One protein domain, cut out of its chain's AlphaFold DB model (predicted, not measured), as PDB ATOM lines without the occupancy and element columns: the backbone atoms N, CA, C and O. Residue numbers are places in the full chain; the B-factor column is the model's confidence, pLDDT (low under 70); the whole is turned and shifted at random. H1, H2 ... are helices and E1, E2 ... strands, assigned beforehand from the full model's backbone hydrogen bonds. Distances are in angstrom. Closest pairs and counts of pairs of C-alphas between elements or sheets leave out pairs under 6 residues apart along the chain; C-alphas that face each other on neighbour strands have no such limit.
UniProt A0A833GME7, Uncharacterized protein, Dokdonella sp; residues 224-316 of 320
ATOM      1  N   THR A 224     135.863 145.593 105.470       84.75
ATOM      2  CA  THR A 224     136.366 144.451 104.695       84.75
ATOM      3  C   THR A 224     135.930 143.109 105.257       84.75
ATOM      4  O   THR A 224     135.503 142.234 104.508       84.75
ATOM      5  N   THR A 225     136.064 142.914 106.571       85.62
ATOM      6  CA  THR A 225     135.700 141.637 107.194       85.62
ATOM      7  C   THR A 225     134.188 141.453 107.208       85.62
ATOM      8  O   THR A 225     133.721 140.327 107.096       85.62
ATOM      9  N   GLN A 226     133.425 142.548 107.274       86.50
ATOM     10  CA  GLN A 226     131.967 142.518 107.168       86.50
ATOM     11  C   GLN A 226     131.488 142.167 105.749       86.50
ATOM     12  O   GLN A 226     130.482 141.474 105.617       86.50
ATOM     13  N   LEU A 227     132.218 142.570 104.700       88.56
ATOM     14  CA  LEU A 227     131.934 142.174 103.313       88.56
ATOM     15  C   LEU A 227     132.373 140.745 102.961       88.56
ATOM     16  O   LEU A 227     131.861 140.169 102.000       88.56
ATOM     17  N   ALA A 228     133.318 140.157 103.697       91.25
ATOM     18  CA  ALA A 228     133.799 138.806 103.413       91.25
ATOM     19  C   ALA A 228     132.666 137.778 103.510       91.25
ATOM     20  O   ALA A 228     131.742 137.922 104.310       91.25
ATOM     21  N   GLY A 229     132.724 136.729 102.698       93.50
ATOM     22  CA  GLY A 229     131.700 135.693 102.661       93.50
ATOM     23  C   GLY A 229     131.305 135.294 101.249       93.50
ATOM     24  O   GLY A 229     132.054 135.482 100.290       93.50
ATOM     25  N   ARG A 230     130.118 134.696 101.156       95.81
ATOM     26  CA  ARG A 230     129.550 134.188  99.910       95.81
ATOM     27  C   ARG A 230     128.693 135.248  99.246       95.81
ATOM     28  O   ARG A 230     127.848 135.859  99.898       95.81
ATOM     29  N   TRP A 231     128.870 135.390  97.944       96.94
ATOM     30  CA  TRP A 231     128.149 136.336  97.112       96.94
ATOM     31  C   TRP A 231     127.677 135.665  95.832       96.94
ATOM     32  O   TRP A 231     128.304 134.729  95.340       96.94
ATOM     33  N   VAL A 232     126.568 136.152  95.296       96.38
ATOM     34  CA  VAL A 232     126.026 135.729  94.009       96.38
ATOM     35  C   VAL A 232     125.895 136.952  93.126       96.38
ATOM     36  O   VAL A 232     125.204 137.896  93.496       96.38
ATOM     37  N   LEU A 233     126.544 136.932  91.967       95.50
ATOM     38  CA  LEU A 233     126.332 137.921  90.926       95.50
ATOM     39  C   LEU A 233     125.137 137.512  90.074       95.50
ATOM     40  O   LEU A 233     125.077 136.396  89.558       95.50
ATOM     41  N   VAL A 234     124.211 138.448  89.925       94.19
ATOM     42  CA  VAL A 234     123.063 138.381  89.032       94.19
ATOM     43  C   VAL A 234     123.219 139.504  88.015       94.19
ATOM     44  O   VAL A 234     123.464 140.652  88.388       94.19
ATOM     45  N   SER A 235     123.098 139.167  86.737       90.69
ATOM     46  CA  SER A 235     123.169 140.102  85.616       90.69
ATOM     47  C   SER A 235     122.009 139.824  84.676       90.69
ATOM     48  O   SER A 235     121.712 138.661  84.408       90.69
ATOM     49  N   ASP A 236     121.397 140.873  84.131       81.06
ATOM     50  CA  ASP A 236     120.372 140.730  83.088       81.06
ATOM     51  C   ASP A 236     120.949 140.120  81.793       81.06
ATOM     52  O   ASP A 236     120.212 139.565  80.978       81.06
ATOM     53  N   GLY A 237     122.271 140.218  81.601       73.81
ATOM     54  CA  GLY A 237     122.991 139.680  80.444       73.81
ATOM     55  C   GLY A 237     123.474 138.232  80.599       73.81
ATOM     56  O   GLY A 237     123.907 137.636  79.613       73.81
ATOM     57  N   GLU A 238     123.409 137.641  81.799       77.44
ATOM     58  CA  GLU A 238     123.904 136.280  82.058       77.44
ATOM     59  C   GLU A 238     122.755 135.287  82.287       77.44
ATOM     60  O   GLU A 238     121.830 135.529  83.057       77.44
ATOM     61  N   ALA A 239     122.835 134.113  81.652       73.69
ATOM     62  CA  ALA A 239     121.811 133.071  81.783       73.69
ATOM     63  C   ALA A 239     121.830 132.347  83.144       73.69
ATOM     64  O   ALA A 239     120.845 131.707  83.510       73.69
ATOM     65  N   ALA A 240     122.946 132.406  83.879       86.94
ATOM     66  CA  ALA A 240     123.102 131.734  85.164       86.94
ATOM     67  C   ALA A 240     123.859 132.616  86.168       86.94
ATOM     68  O   ALA A 240     124.872 133.210  85.802       86.94
ATOM     69  N   PRO A 241     123.416 132.663  87.437       91.19
ATOM     70  CA  PRO A 241     124.095 133.430  88.469       91.19
ATOM     71  C   PRO A 241     125.470 132.832  88.798       91.19
ATOM     72  O   PRO A 241     125.609 131.614  88.950       91.19
ATOM     73  N   ARG A 242     126.481 133.690  88.973       93.50
ATOM     74  CA  ARG A 242     127.854 133.284  89.329       93.50
ATOM     75  C   ARG A 242     128.084 133.442  90.826       93.50
ATOM     76  O   ARG A 242     127.655 134.431  91.413       93.50
ATOM     77  N   GLN A 243     128.747 132.475  91.455       95.19
ATOM     78  CA  GLN A 243     129.017 132.511  92.894       95.19
ATOM     79  C   GLN A 243     130.467 132.879  93.173       95.19
ATOM     80  O   GLN A 243     131.372 132.357  92.530       95.19
ATOM     81  N   PHE A 244     130.667 133.702  94.195       96.19
ATOM     82  CA  PHE A 244     131.974 134.092  94.694       96.19
ATOM     83  C   PHE A 244     132.082 133.771  96.179       96.19
ATOM     84  O   PHE A 244     131.145 133.979  96.953       96.19
ATOM     85  N   GLN A 245     133.247 133.278  96.582       96.31
ATOM     86  CA  GLN A 245     133.628 133.149  97.979       96.31
ATOM     87  C   GLN A 245     134.833 134.050  98.209       96.31
ATOM     88  O   GLN A 245     135.915 133.802  97.680       96.31
ATOM     89  N   TRP A 246     134.639 135.086  99.017       95.94
ATOM     90  CA  TRP A 246     135.644 136.109  99.252       95.94
ATOM     91  C   TRP A 246     136.092 136.152 100.700       95.94
ATOM     92  O   TRP A 246     135.288 136.053 101.628       95.94
ATOM     93  N   TRP A 247     137.389 136.373 100.880       93.94
ATOM     94  CA  TRP A 247     138.008 136.619 102.174       93.94
ATOM     95  C   TRP A 247     138.728 137.958 102.160       93.94
ATOM     96  O   TRP A 247     139.296 138.361 101.139       93.94
ATOM     97  N   ALA A 248     138.708 138.637 103.307       91.38
ATOM     98  CA  ALA A 248     139.435 139.881 103.497       91.38
ATOM     99  C   ALA A 248     140.928 139.667 103.212       91.38
ATOM    100  O   ALA A 248     141.540 138.742 103.744       91.38
ATOM    101  N   GLN A 249     141.500 140.524 102.372       87.44
ATOM    102  CA  GLN A 249     142.931 140.531 102.088       87.44
ATOM    103  C   GLN A 249     143.618 141.600 102.943       87.44
ATOM    104  O   GLN A 249     142.987 142.568 103.375       87.44
ATOM    105  N   ALA A 250     144.921 141.442 103.187       73.88
ATOM    106  CA  ALA A 250     145.714 142.511 103.788       73.88
ATOM    107  C   ALA A 250     145.648 143.755 102.880       73.88
ATOM    108  O   ALA A 250     145.845 143.654 101.669       73.88
ATOM    109  N   GLY A 251     145.297 144.907 103.460       65.31
ATOM    110  CA  GLY A 251     144.913 146.102 102.707       65.31
ATOM    111  C   GLY A 251     145.998 146.612 101.756       65.31
ATOM    112  O   GLY A 251     147.184 146.622 102.083       65.31
ATOM    113  N   ARG A 252     145.575 147.088 100.580       61.69
ATOM    114  CA  ARG A 252     146.417 147.844  99.646       61.69
ATOM    115  C   ARG A 252     146.227 149.343  99.883       61.69
ATOM    116  O   ARG A 252     145.372 149.959  99.259       61.69
ATOM    117  N   GLY A 253     147.053 149.918 100.754       64.94
ATOM    118  CA  GLY A 253     147.140 151.370 100.957       64.94
ATOM    119  C   GLY A 253     145.945 152.010 101.676       64.94
ATOM    120  O   GLY A 253     144.930 151.374 101.950       64.94
ATOM    121  N   GLU A 254     146.092 153.290 102.017       76.38
ATOM    122  CA  GLU A 254     145.039 154.082 102.659       76.38
ATOM    123  C   GLU A 254     143.834 154.285 101.724       76.38
ATOM    124  O   GLU A 254     143.983 154.472 100.515       76.38
ATOM    125  N   GLY A 255     142.619 154.254 102.281       85.00
ATOM    126  CA  GLY A 255     141.387 154.562 101.542       85.00
ATOM    127  C   GLY A 255     140.908 153.478 100.569       85.00
ATOM    128  O   GLY A 255     139.987 153.725  99.785       85.00
ATOM    129  N   ARG A 256     141.491 152.276 100.595       89.62
ATOM    130  CA  ARG A 256     141.039 151.141  99.781       89.62
ATOM    131  C   ARG A 256     140.965 149.875 100.610       89.62
ATOM    132  O   ARG A 256     141.684 149.699 101.590       89.62
ATOM    133  N   THR A 257     140.099 148.972 100.183       90.38
ATOM    134  CA  THR A 257     140.062 147.618 100.708       90.38
ATOM    135  C   THR A 257     139.853 146.596  99.606       90.38
ATOM    136  O   THR A 257     139.346 146.926  98.537       90.38
ATOM    137  N   GLN A 258     140.269 145.360  99.858       93.19
ATOM    138  CA  GLN A 258     140.234 144.289  98.883       93.19
ATOM    139  C   GLN A 258     139.767 142.989  99.530       93.19
ATOM    140  O   GLN A 258     140.194 142.622 100.630       93.19
ATOM    141  N   LEU A 259     138.925 142.268  98.803       94.62
ATOM    142  CA  LEU A 259     138.618 140.875  99.059       94.62
ATOM    143  C   LEU A 259     139.073 140.025  97.875       94.62
ATOM    144  O   LEU A 259     139.073 140.489  96.736       94.62
ATOM    145  N   GLY A 260     139.489 138.796  98.157       95.75
ATOM    146  CA  GLY A 260     139.992 137.862  97.152       95.75
ATOM    147  C   GLY A 260     139.361 136.488  97.308       95.75
ATOM    148  O   GLY A 260     139.067 136.071  98.432       95.75
ATOM    149  N   GLY A 261     139.142 135.817  96.181       95.44
ATOM    150  CA  GLY A 261     138.683 134.434  96.089       95.44
ATOM    151  C   GLY A 261     139.785 133.498  95.593       95.44
ATOM    152  O   GLY A 261     140.778 133.924  95.001       95.44
ATOM    153  N   SER A 262     139.620 132.197  95.835       93.00
ATOM    154  CA  SER A 262     140.551 131.159  95.360       93.00
ATOM    155  C   SER A 262     140.477 130.922  93.848       93.00
ATOM    156  O   SER A 262     141.351 130.282  93.278       93.00
ATOM    157  N   ASP A 263     139.424 131.423  93.211       92.00
ATOM    158  CA  ASP A 263     139.139 131.380  91.776       92.00
ATOM    159  C   ASP A 263     139.793 132.533  90.989       92.00
ATOM    160  O   ASP A 263     139.531 132.695  89.800       92.00
ATOM    161  N   GLY A 264     140.625 133.352  91.644       93.25
ATOM    162  CA  GLY A 264     141.245 134.527  91.029       93.25
ATOM    163  C   GLY A 264     140.315 135.741  90.937       93.25
ATOM    164  O   GLY A 264     140.686 136.737  90.310       93.25
ATOM    165  N   SER A 265     139.127 135.681  91.552       96.81
ATOM    166  CA  SER A 265     138.234 136.830  91.682       96.81
ATOM    167  C   SER A 265     138.714 137.797  92.766       96.81
ATOM    168  O   SER A 265     139.253 137.407  93.807       96.81
ATOM    169  N   VAL A 266     138.512 139.087  92.522       96.38
ATOM    170  CA  VAL A 266     138.894 140.178  93.414       96.38
ATOM    171  C   VAL A 266     137.789 141.223  93.429       96.38
ATOM    172  O   VAL A 266     137.406 141.726  92.374       96.38
ATOM    173  N   LEU A 267     137.355 141.610  94.629       96.50
ATOM    174  CA  LEU A 267     136.520 142.787  94.848       96.50
ATOM    175  C   LEU A 267     137.366 143.880  95.509       96.50
ATOM    176  O   LEU A 267     137.762 143.747  96.667       96.50
ATOM    177  N   GLU A 268     137.655 144.956  94.782       95.31
ATOM    178  CA  GLU A 268     138.388 146.115  95.299       95.31
ATOM    179  C   GLU A 268     137.427 147.278  95.535       95.31
ATOM    180  O   GLU A 268     136.724 147.692  94.621       95.31
ATOM    181  N   CYS A 269     137.410 147.833  96.743       93.88
ATOM    182  CA  CYS A 269     136.524 148.923  97.126       93.88
ATOM    183  C   CYS A 269     137.310 150.174  97.515       93.88
ATOM    184  O   CYS A 269     138.283 150.114  98.270       93.88
ATOM    185  N   ARG A 270     136.850 151.331  97.038       92.25
ATOM    186  CA  ARG A 270     137.319 152.648  97.475       92.25
ATOM    187  C   ARG A 270     136.488 153.101  98.665       92.25
ATOM    188  O   ARG A 270     135.260 153.128  98.581       92.25
ATOM    189  N   LEU A 271     137.161 153.472  99.744       86.25
ATOM    190  CA  LEU A 271     136.542 153.927 100.980       86.25
ATOM    191  C   LEU A 271     136.508 155.454 101.030       86.25
ATOM    192  O   LEU A 271     137.415 156.132 100.546       86.25
ATOM    193  N   ASP A 272     135.454 155.984 101.630       79.69
ATOM    194  CA  ASP A 272     135.380 157.373 102.039       79.69
ATOM    195  C   ASP A 272     136.314 157.586 103.247       79.69
ATOM    196  O   ASP A 272     136.214 156.852 104.234       79.69
ATOM    197  N   PRO A 273     137.240 158.556 103.198       74.94
ATOM    198  CA  PRO A 273     138.246 158.729 104.243       74.94
ATOM    199  C   PRO A 273     137.672 159.256 105.565       74.94
ATOM    200  O   PRO A 273     138.279 159.034 106.610       74.94
ATOM    201  N   ALA A 274     136.523 159.942 105.547       70.00
ATOM    202  CA  ALA A 274     135.910 160.493 106.755       70.00
ATOM    203  C   ALA A 274     135.091 159.437 107.510       70.00
ATOM    204  O   ALA A 274     135.073 159.407 108.739       70.00
ATOM    205  N   THR A 275     134.416 158.560 106.767       69.31
ATOM    206  CA  THR A 275     133.410 157.636 107.310       69.31
ATOM    207  C   THR A 275     133.858 156.176 107.288       69.31
ATOM    208  O   THR A 275     133.307 155.354 108.018       69.31
ATOM    209  N   GLY A 276     134.857 155.836 106.469       75.44
ATOM    210  CA  GLY A 276     135.331 154.468 106.255       75.44
ATOM    211  C   GLY A 276     134.371 153.589 105.446       75.44
ATOM    212  O   GLY A 276     134.634 152.399 105.282       75.44
ATOM    213  N   ALA A 277     133.264 154.146 104.947       77.38
ATOM    214  CA  ALA A 277     132.290 153.424 104.139       77.38
ATOM    215  C   ALA A 277     132.766 153.275 102.691       77.38
ATOM    216  O   ALA A 277     133.415 154.170 102.151       77.38
ATOM    217  N   ALA A 278     132.424 152.173 102.025       86.25
ATOM    218  CA  ALA A 278     132.734 152.039 100.606       86.25
ATOM    219  C   ALA A 278     131.851 152.943  99.743       86.25
ATOM    220  O   ALA A 278     130.628 152.959  99.859       86.25
ATOM    221  N   MET A 279     132.504 153.671  98.841       87.31
ATOM    222  CA  MET A 279     131.861 154.553  97.869       87.31
ATOM    223  C   MET A 279     131.652 153.872  96.520       87.31
ATOM    224  O   MET A 279     130.714 154.201  95.805       87.31
ATOM    225  N   ALA A 280     132.570 152.984  96.145       93.12
ATOM    226  CA  ALA A 280     132.506 152.218  94.911       93.12
ATOM    227  C   ALA A 280     133.347 150.949  95.046       93.12
ATOM    228  O   ALA A 280     134.369 150.972  95.738       93.12
ATOM    229  N   CYS A 281     132.953 149.881  94.361       95.62
ATOM    230  CA  CYS A 281     133.744 148.660  94.251       95.62
ATOM    231  C   CYS A 281     133.892 148.225  92.793       95.62
ATOM    232  O   CYS A 281     133.021 148.487  91.972       95.62
ATOM    233  N   SER A 282     134.978 147.534  92.476       97.00
ATOM    234  CA  SER A 282     135.225 146.921  91.175       97.00
ATOM    235  C   SER A 282     135.462 145.428  91.368       97.00
ATOM    236  O   SER A 282     136.291 145.027  92.190       97.00
ATOM    237  N   LEU A 283     134.699 144.616  90.636       97.31
ATOM    238  CA  LEU A 283     134.904 143.177  90.537       97.31
ATOM    239  C   LEU A 283     135.795 142.892  89.335       97.31
ATOM    240  O   LEU A 283     135.471 143.265  88.205       97.31
ATOM    241  N   SER A 284     136.882 142.173  89.583       97.00
ATOM    242  CA  SER A 284     137.725 141.610  88.538       97.00
ATOM    243  C   SER A 284     137.899 140.109  88.713       97.00
ATOM    244  O   SER A 284     137.937 139.609  89.836       97.00
ATOM    245  N   VAL A 285     138.023 139.391  87.601       95.56
ATOM    246  CA  VAL A 285     138.318 137.956  87.572       95.56
ATOM    247  C   VAL A 285     139.525 137.755  86.672       95.56
ATOM    248  O   VAL A 285     139.547 138.216  85.532       95.56
ATOM    249  N   ASN A 286     140.576 137.127  87.207       94.12
ATOM    250  CA  ASN A 286     141.845 136.928  86.497       94.12
ATOM    251  C   ASN A 286     142.441 138.235  85.925       94.12
ATOM    252  O   ASN A 286     143.057 138.244  84.862       94.12
ATOM    253  N   GLY A 287     142.248 139.351  86.638       92.31
ATOM    254  CA  GLY A 287     142.770 140.672  86.272       92.31
ATOM    255  C   GLY A 287     141.924 141.466  85.270       92.31
ATOM    256  O   GLY A 287     142.274 142.606  84.973       92.31
ATOM    257  N   VAL A 288     140.812 140.916  84.779       95.44
ATOM    258  CA  VAL A 288     139.870 141.630  83.905       95.44
ATOM    259  C   VAL A 288     138.722 142.175  84.744       95.44
ATOM    260  O   VAL A 288     138.111 141.422  85.495       95.44
ATOM    261  N   VAL A 289     138.430 143.473  84.629       96.06
ATOM    262  CA  VAL A 289     137.269 144.088  85.290       96.06
ATOM    263  C   VAL A 289     135.994 143.632  84.589       96.06
ATOM    264  O   VAL A 289     135.831 143.828  83.385       96.06
ATOM    265  N   GLU A 290     135.092 143.032  85.355       94.38
ATOM    266  CA  GLU A 290     133.818 142.515  84.854       94.38
ATOM    267  C   GLU A 290     132.634 143.386  85.275       94.38
ATOM    268  O   GLU A 290     131.647 143.455  84.547       94.38
ATOM    269  N   ALA A 291     132.726 144.063  86.426       96.38
ATOM    270  CA  ALA A 291     131.667 144.932  86.925       96.38
ATOM    271  C   ALA A 291     132.187 146.057  87.830       96.38
ATOM    272  O   ALA A 291     133.168 145.897  88.562       96.38
ATOM    273  N   GLU A 292     131.466 147.175  87.830       97.12
ATOM    274  CA  GLU A 292     131.642 148.298  88.748       97.12
ATOM    275  C   GLU A 292     130.362 148.531  89.548       97.12
ATOM    276  O   GLU A 292     129.264 148.532  88.995       97.12
ATOM    277  N   PHE A 293     130.502 148.761  90.849       96.00
ATOM    278  CA  PHE A 293     129.410 148.949  91.798       96.00
ATOM    279  C   PHE A 293     129.495 150.332  92.427       96.00
ATOM    280  O   PHE A 293     130.517 150.682  93.016       96.00
ATOM    281  N   ASP A 294     128.411 151.097  92.339       92.81
ATOM    282  CA  ASP A 294     128.261 152.431  92.932       92.81
ATOM    283  C   ASP A 294     127.201 152.465  94.051       92.81
ATOM    284  O   ASP A 294     127.080 153.450  94.778       92.81
ATOM    285  N   GLN A 295     126.461 151.367  94.235       93.50
ATOM    286  CA  GLN A 295     125.583 151.121  95.373       93.50
ATOM    287  C   GLN A 295     126.206 150.031  96.239       93.50
ATOM    288  O   GLN A 295     125.918 148.857  96.036       93.50
ATOM    289  N   VAL A 296     127.072 150.395  97.187       94.06
ATOM    290  CA  VAL A 296     127.794 149.415  98.014       94.06
ATOM    291  C   VAL A 296     127.163 149.282  99.400       94.06
ATOM    292  O   VAL A 296     127.276 150.176 100.243       94.06
ATOM    293  N   GLY A 297     126.497 148.152  99.623       92.62
ATOM    294  CA  GLY A 297     125.959 147.725 100.909       92.62
ATOM    295  C   GLY A 297     126.648 146.475 101.457       92.62
ATOM    296  O   GLY A 297     127.545 145.922 100.821       92.62
ATOM    297  N   PHE A 298     126.263 146.044 102.658       90.75
ATOM    298  CA  PHE A 298     126.792 144.821 103.264       90.75
ATOM    299  C   PHE A 298     126.092 143.561 102.787       90.75
ATOM    300  O   PHE A 298     126.710 142.504 102.799       90.75
ATOM    301  N   ASP A 299     124.827 143.666 102.398       91.62
ATOM    302  CA  ASP A 299     123.993 142.550 101.965       91.62
ATOM    303  C   ASP A 299     123.764 142.588 100.448       91.62
ATOM    304  O   ASP A 299     123.473 141.559  99.827       91.62
ATOM    305  N   ARG A 300     123.960 143.757  99.824       93.62
ATOM    306  CA  ARG A 300     123.877 143.923  98.373       93.62
ATOM    307  C   ARG A 300     124.854 144.955  97.823       93.62
ATOM    308  O   ARG A 300     124.983 146.046  98.371       93.62
ATOM    309  N   LEU A 301     125.435 144.666  96.659       95.50
ATOM    310  CA  LEU A 301     126.053 145.675  95.802       95.50
ATOM    311  C   LEU A 301     125.265 145.810  94.494       95.50
ATOM    312  O   LEU A 301     124.854 144.809  93.915       95.50
ATOM    313  N   GLY A 302     125.055 147.035  94.026       94.69
ATOM    314  CA  GLY A 302     124.410 147.336  92.745       94.69
ATOM    315  C   GLY A 302     125.314 148.177  91.850       94.69
ATOM    316  O   GLY A 302     126.065 149.021  92.346       94.69
ATOM    317  N   GLY A 303     125.261 147.921  90.545       94.69
ATOM    318  CA  GLY A 303     126.117 148.603  89.585       94.69
ATOM    319  C   GLY A 303     125.910 148.159  88.144       94.69
ATOM    320  O   GLY A 303     124.790 147.830  87.741       94.69
ATOM    321  N   ARG A 304     126.992 148.171  87.359       94.38
ATOM    322  CA  ARG A 304     126.987 147.815  85.936       94.38
ATOM    323  C   ARG A 304     128.097 146.842  85.561       94.38
ATOM    324  O   ARG A 304     129.207 146.936  86.080       94.38
ATOM    325  N   GLY A 305     127.781 145.939  84.639       93.44
ATOM    326  CA  GLY A 305     128.744 145.065  83.979       93.44
ATOM    327  C   GLY A 305     129.581 145.808  82.935       93.44
ATOM    328  O   GLY A 305     129.316 146.966  82.600       93.44
ATOM    329  N   ASN A 306     130.589 145.127  82.395       90.38
ATOM    330  CA  ASN A 306     131.435 145.622  81.303       90.38
ATOM    331  C   ASN A 306     130.664 145.918  79.998       90.38
ATOM    332  O   ASN A 306     131.078 146.765  79.210       90.38
ATOM    333  N   ASP A 307     129.533 145.252  79.795       88.44
ATOM    334  CA  ASP A 307     128.571 145.449  78.709       88.44
ATOM    335  C   ASP A 307     127.597 146.614  78.972       88.44
ATOM    336  O   ASP A 307     126.787 146.970  78.115       88.44
ATOM    337  N   GLY A 308     127.678 147.229  80.156       89.38
ATOM    338  CA  GLY A 308     126.797 148.294  80.613       89.38
ATOM    339  C   GLY A 308     125.452 147.814  81.166       89.38
ATOM    340  O   GLY A 308     124.667 148.666  81.601       89.38
ATOM    341  N   ALA A 309     125.184 146.504  81.180       90.94
ATOM    342  CA  ALA A 309     123.974 145.931  81.762       90.94
ATOM    343  C   ALA A 309     123.953 146.124  83.284       90.94
ATOM    344  O   ALA A 309     124.996 146.259  83.929       90.94
ATOM    345  N   ALA A 310     122.756 146.159  83.870       91.94
ATOM    346  CA  ALA A 310     122.615 146.231  85.317       91.94
ATOM    347  C   ALA A 310     123.068 144.911  85.948       91.94
ATOM    348  O   ALA A 310     122.692 143.829  85.496       91.94
ATOM    349  N   VAL A 311     123.861 145.011  87.014       94.75
ATOM    350  CA  VAL A 311     124.336 143.846  87.764       94.75
ATOM    351  C   VAL A 311     124.173 144.068  89.258       94.75
ATOM    352  O   VAL A 311     124.274 145.194  89.762       94.75
ATOM    353  N   GLN A 312     123.920 142.981  89.979       95.38
ATOM    354  CA  GLN A 312     123.799 142.975  91.430       95.38
ATOM    355  C   GLN A 312     124.621 141.841  92.027       95.38
ATOM    356  O   GLN A 312     124.539 140.706  91.569       95.38
ATOM    357  N   LEU A 313     125.375 142.136  93.081       96.12
ATOM    358  CA  LEU A 313     125.911 141.119  93.979       96.12
ATOM    359  C   LEU A 313     124.992 141.014  95.189       96.12
ATOM    360  O   LEU A 313     124.760 142.005  95.876       96.12
ATOM    361  N   LEU A 314     124.496 139.813  95.455       95.62
ATOM    362  CA  LEU A 314     123.648 139.498  96.598       95.62
ATOM    363  C   LEU A 314     124.428 138.628  97.575       95.62
ATOM    364  O   LEU A 314     125.022 137.623  97.173       95.62
ATOM    365  N   ARG A 315     124.434 138.997  98.855       94.19
ATOM    366  CA  ARG A 315     125.091 138.188  99.875       94.19
ATOM    367  C   ARG A 315     124.296 136.913 100.115       94.19
ATOM    368  O   ARG A 315     123.075 136.944 100.244       94.19
ATOM    369  N   VAL A 316     124.998 135.789 100.214       93.69
ATOM    370  CA  VAL A 316     124.400 134.513 100.613       93.69
ATOM    371  C   VAL A 316     124.623 134.338 102.110       93.69
ATOM    372  O   VAL A 316     125.780 134.232 102.534       93.69
TER     373      VAL A 316
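Overview. This is residues 224 to 316 of the 320 residues of an uncharacterized protein of Dokdonella sp (UniProt A0A833GME7). The domain is a small closed barrel: eight strands, E1 to E8, stand in a ring in the order of the chain, and E8 comes back beside E1 to close it. One short helix, H1, sits outside the barrel. The printed part has 93 residues with one named helix and eight named strands, in the order H1, E1, E2, E3, E4, E5, E6, E7, E8. The class is mostly strand, and the strands form a meander, each the antiparallel neighbour of the one before. The whole is compact, with a radius of gyration of the C-alphas of 12.3 A, and only just elongated, with spans of 38 by 25 by 24 A.

Arrangement. H1, residues 224 to 227, is on the barrel, outside it and over none of its strands, at a height over the sheet of 6.3 A. It is too short for any O i to N i+4 pair, and its one O i to N i+3 pair is within range. E1, residues 229 to 235, and E2, residues 242 to 248, form an antiparallel hairpin at 144 degrees, with N 231 and O 244 within hydrogen-bond range at 2.9 A. The closest C-alphas of H1 and E2 are those of Thr 225 and Ala 248, 5.5 A apart. The pairing of E2 is staggered: residues 242 to 246 pair with E1, and residues 247 to 248 with E3, residues 256 to 260. E2 and E3 are a hairpin at 122 degrees, with N 247 and O 260 at 3.0 A. E3 and E4, residues 265 to 271, are a hairpin at 163 degrees, with N 259 and O 267 at 2.8 A. E4 and E5, residues 278 to 285, are a hairpin at 163 degrees, with N 268 and O 282 at 2.9 A. E5 and E6, residues 288 to 296, are a hairpin at 157 degrees, with N 283 and O 291 at 2.9 A. E6 and E7, residues 300 to 305, are a hairpin at 135 degrees, with N 304 and O 292 at 2.8 A. E7 and E8, residues 310 to 316, are a hairpin at 148 degrees, with N 301 and O 313 at 2.9 A. E8 and E1 close the ring, antiparallel at 153 degrees, with N 314 and O 232 at 2.8 A. Among the pairs that stay apart are E1 and E5, and E3 and E7.

Along the chain. H1 begins at C-alpha 224, (136.366, 144.451, 104.695), and is 5.2 A long. E1 is 19.6 A long, E2 19.5 A, E3 13.6 A, E4 19.5 A, E5 20.0 A, E6 20.1 A, E7 15.2 A and E8 19.4 A. E6 begins at C-alpha 288, (139.870, 141.630, 83.905), and E8 ends at C-alpha 316, (124.400, 134.513, 100.613).

Size, cuts and confidence. The two C-alphas farthest apart are those of Ala 239 and Ala 274, 39.7 A. The printed part has no cut and no long link. Mean pLDDT of the printed part is 89.8; residues 251 to 253 and residue 275 are under 70.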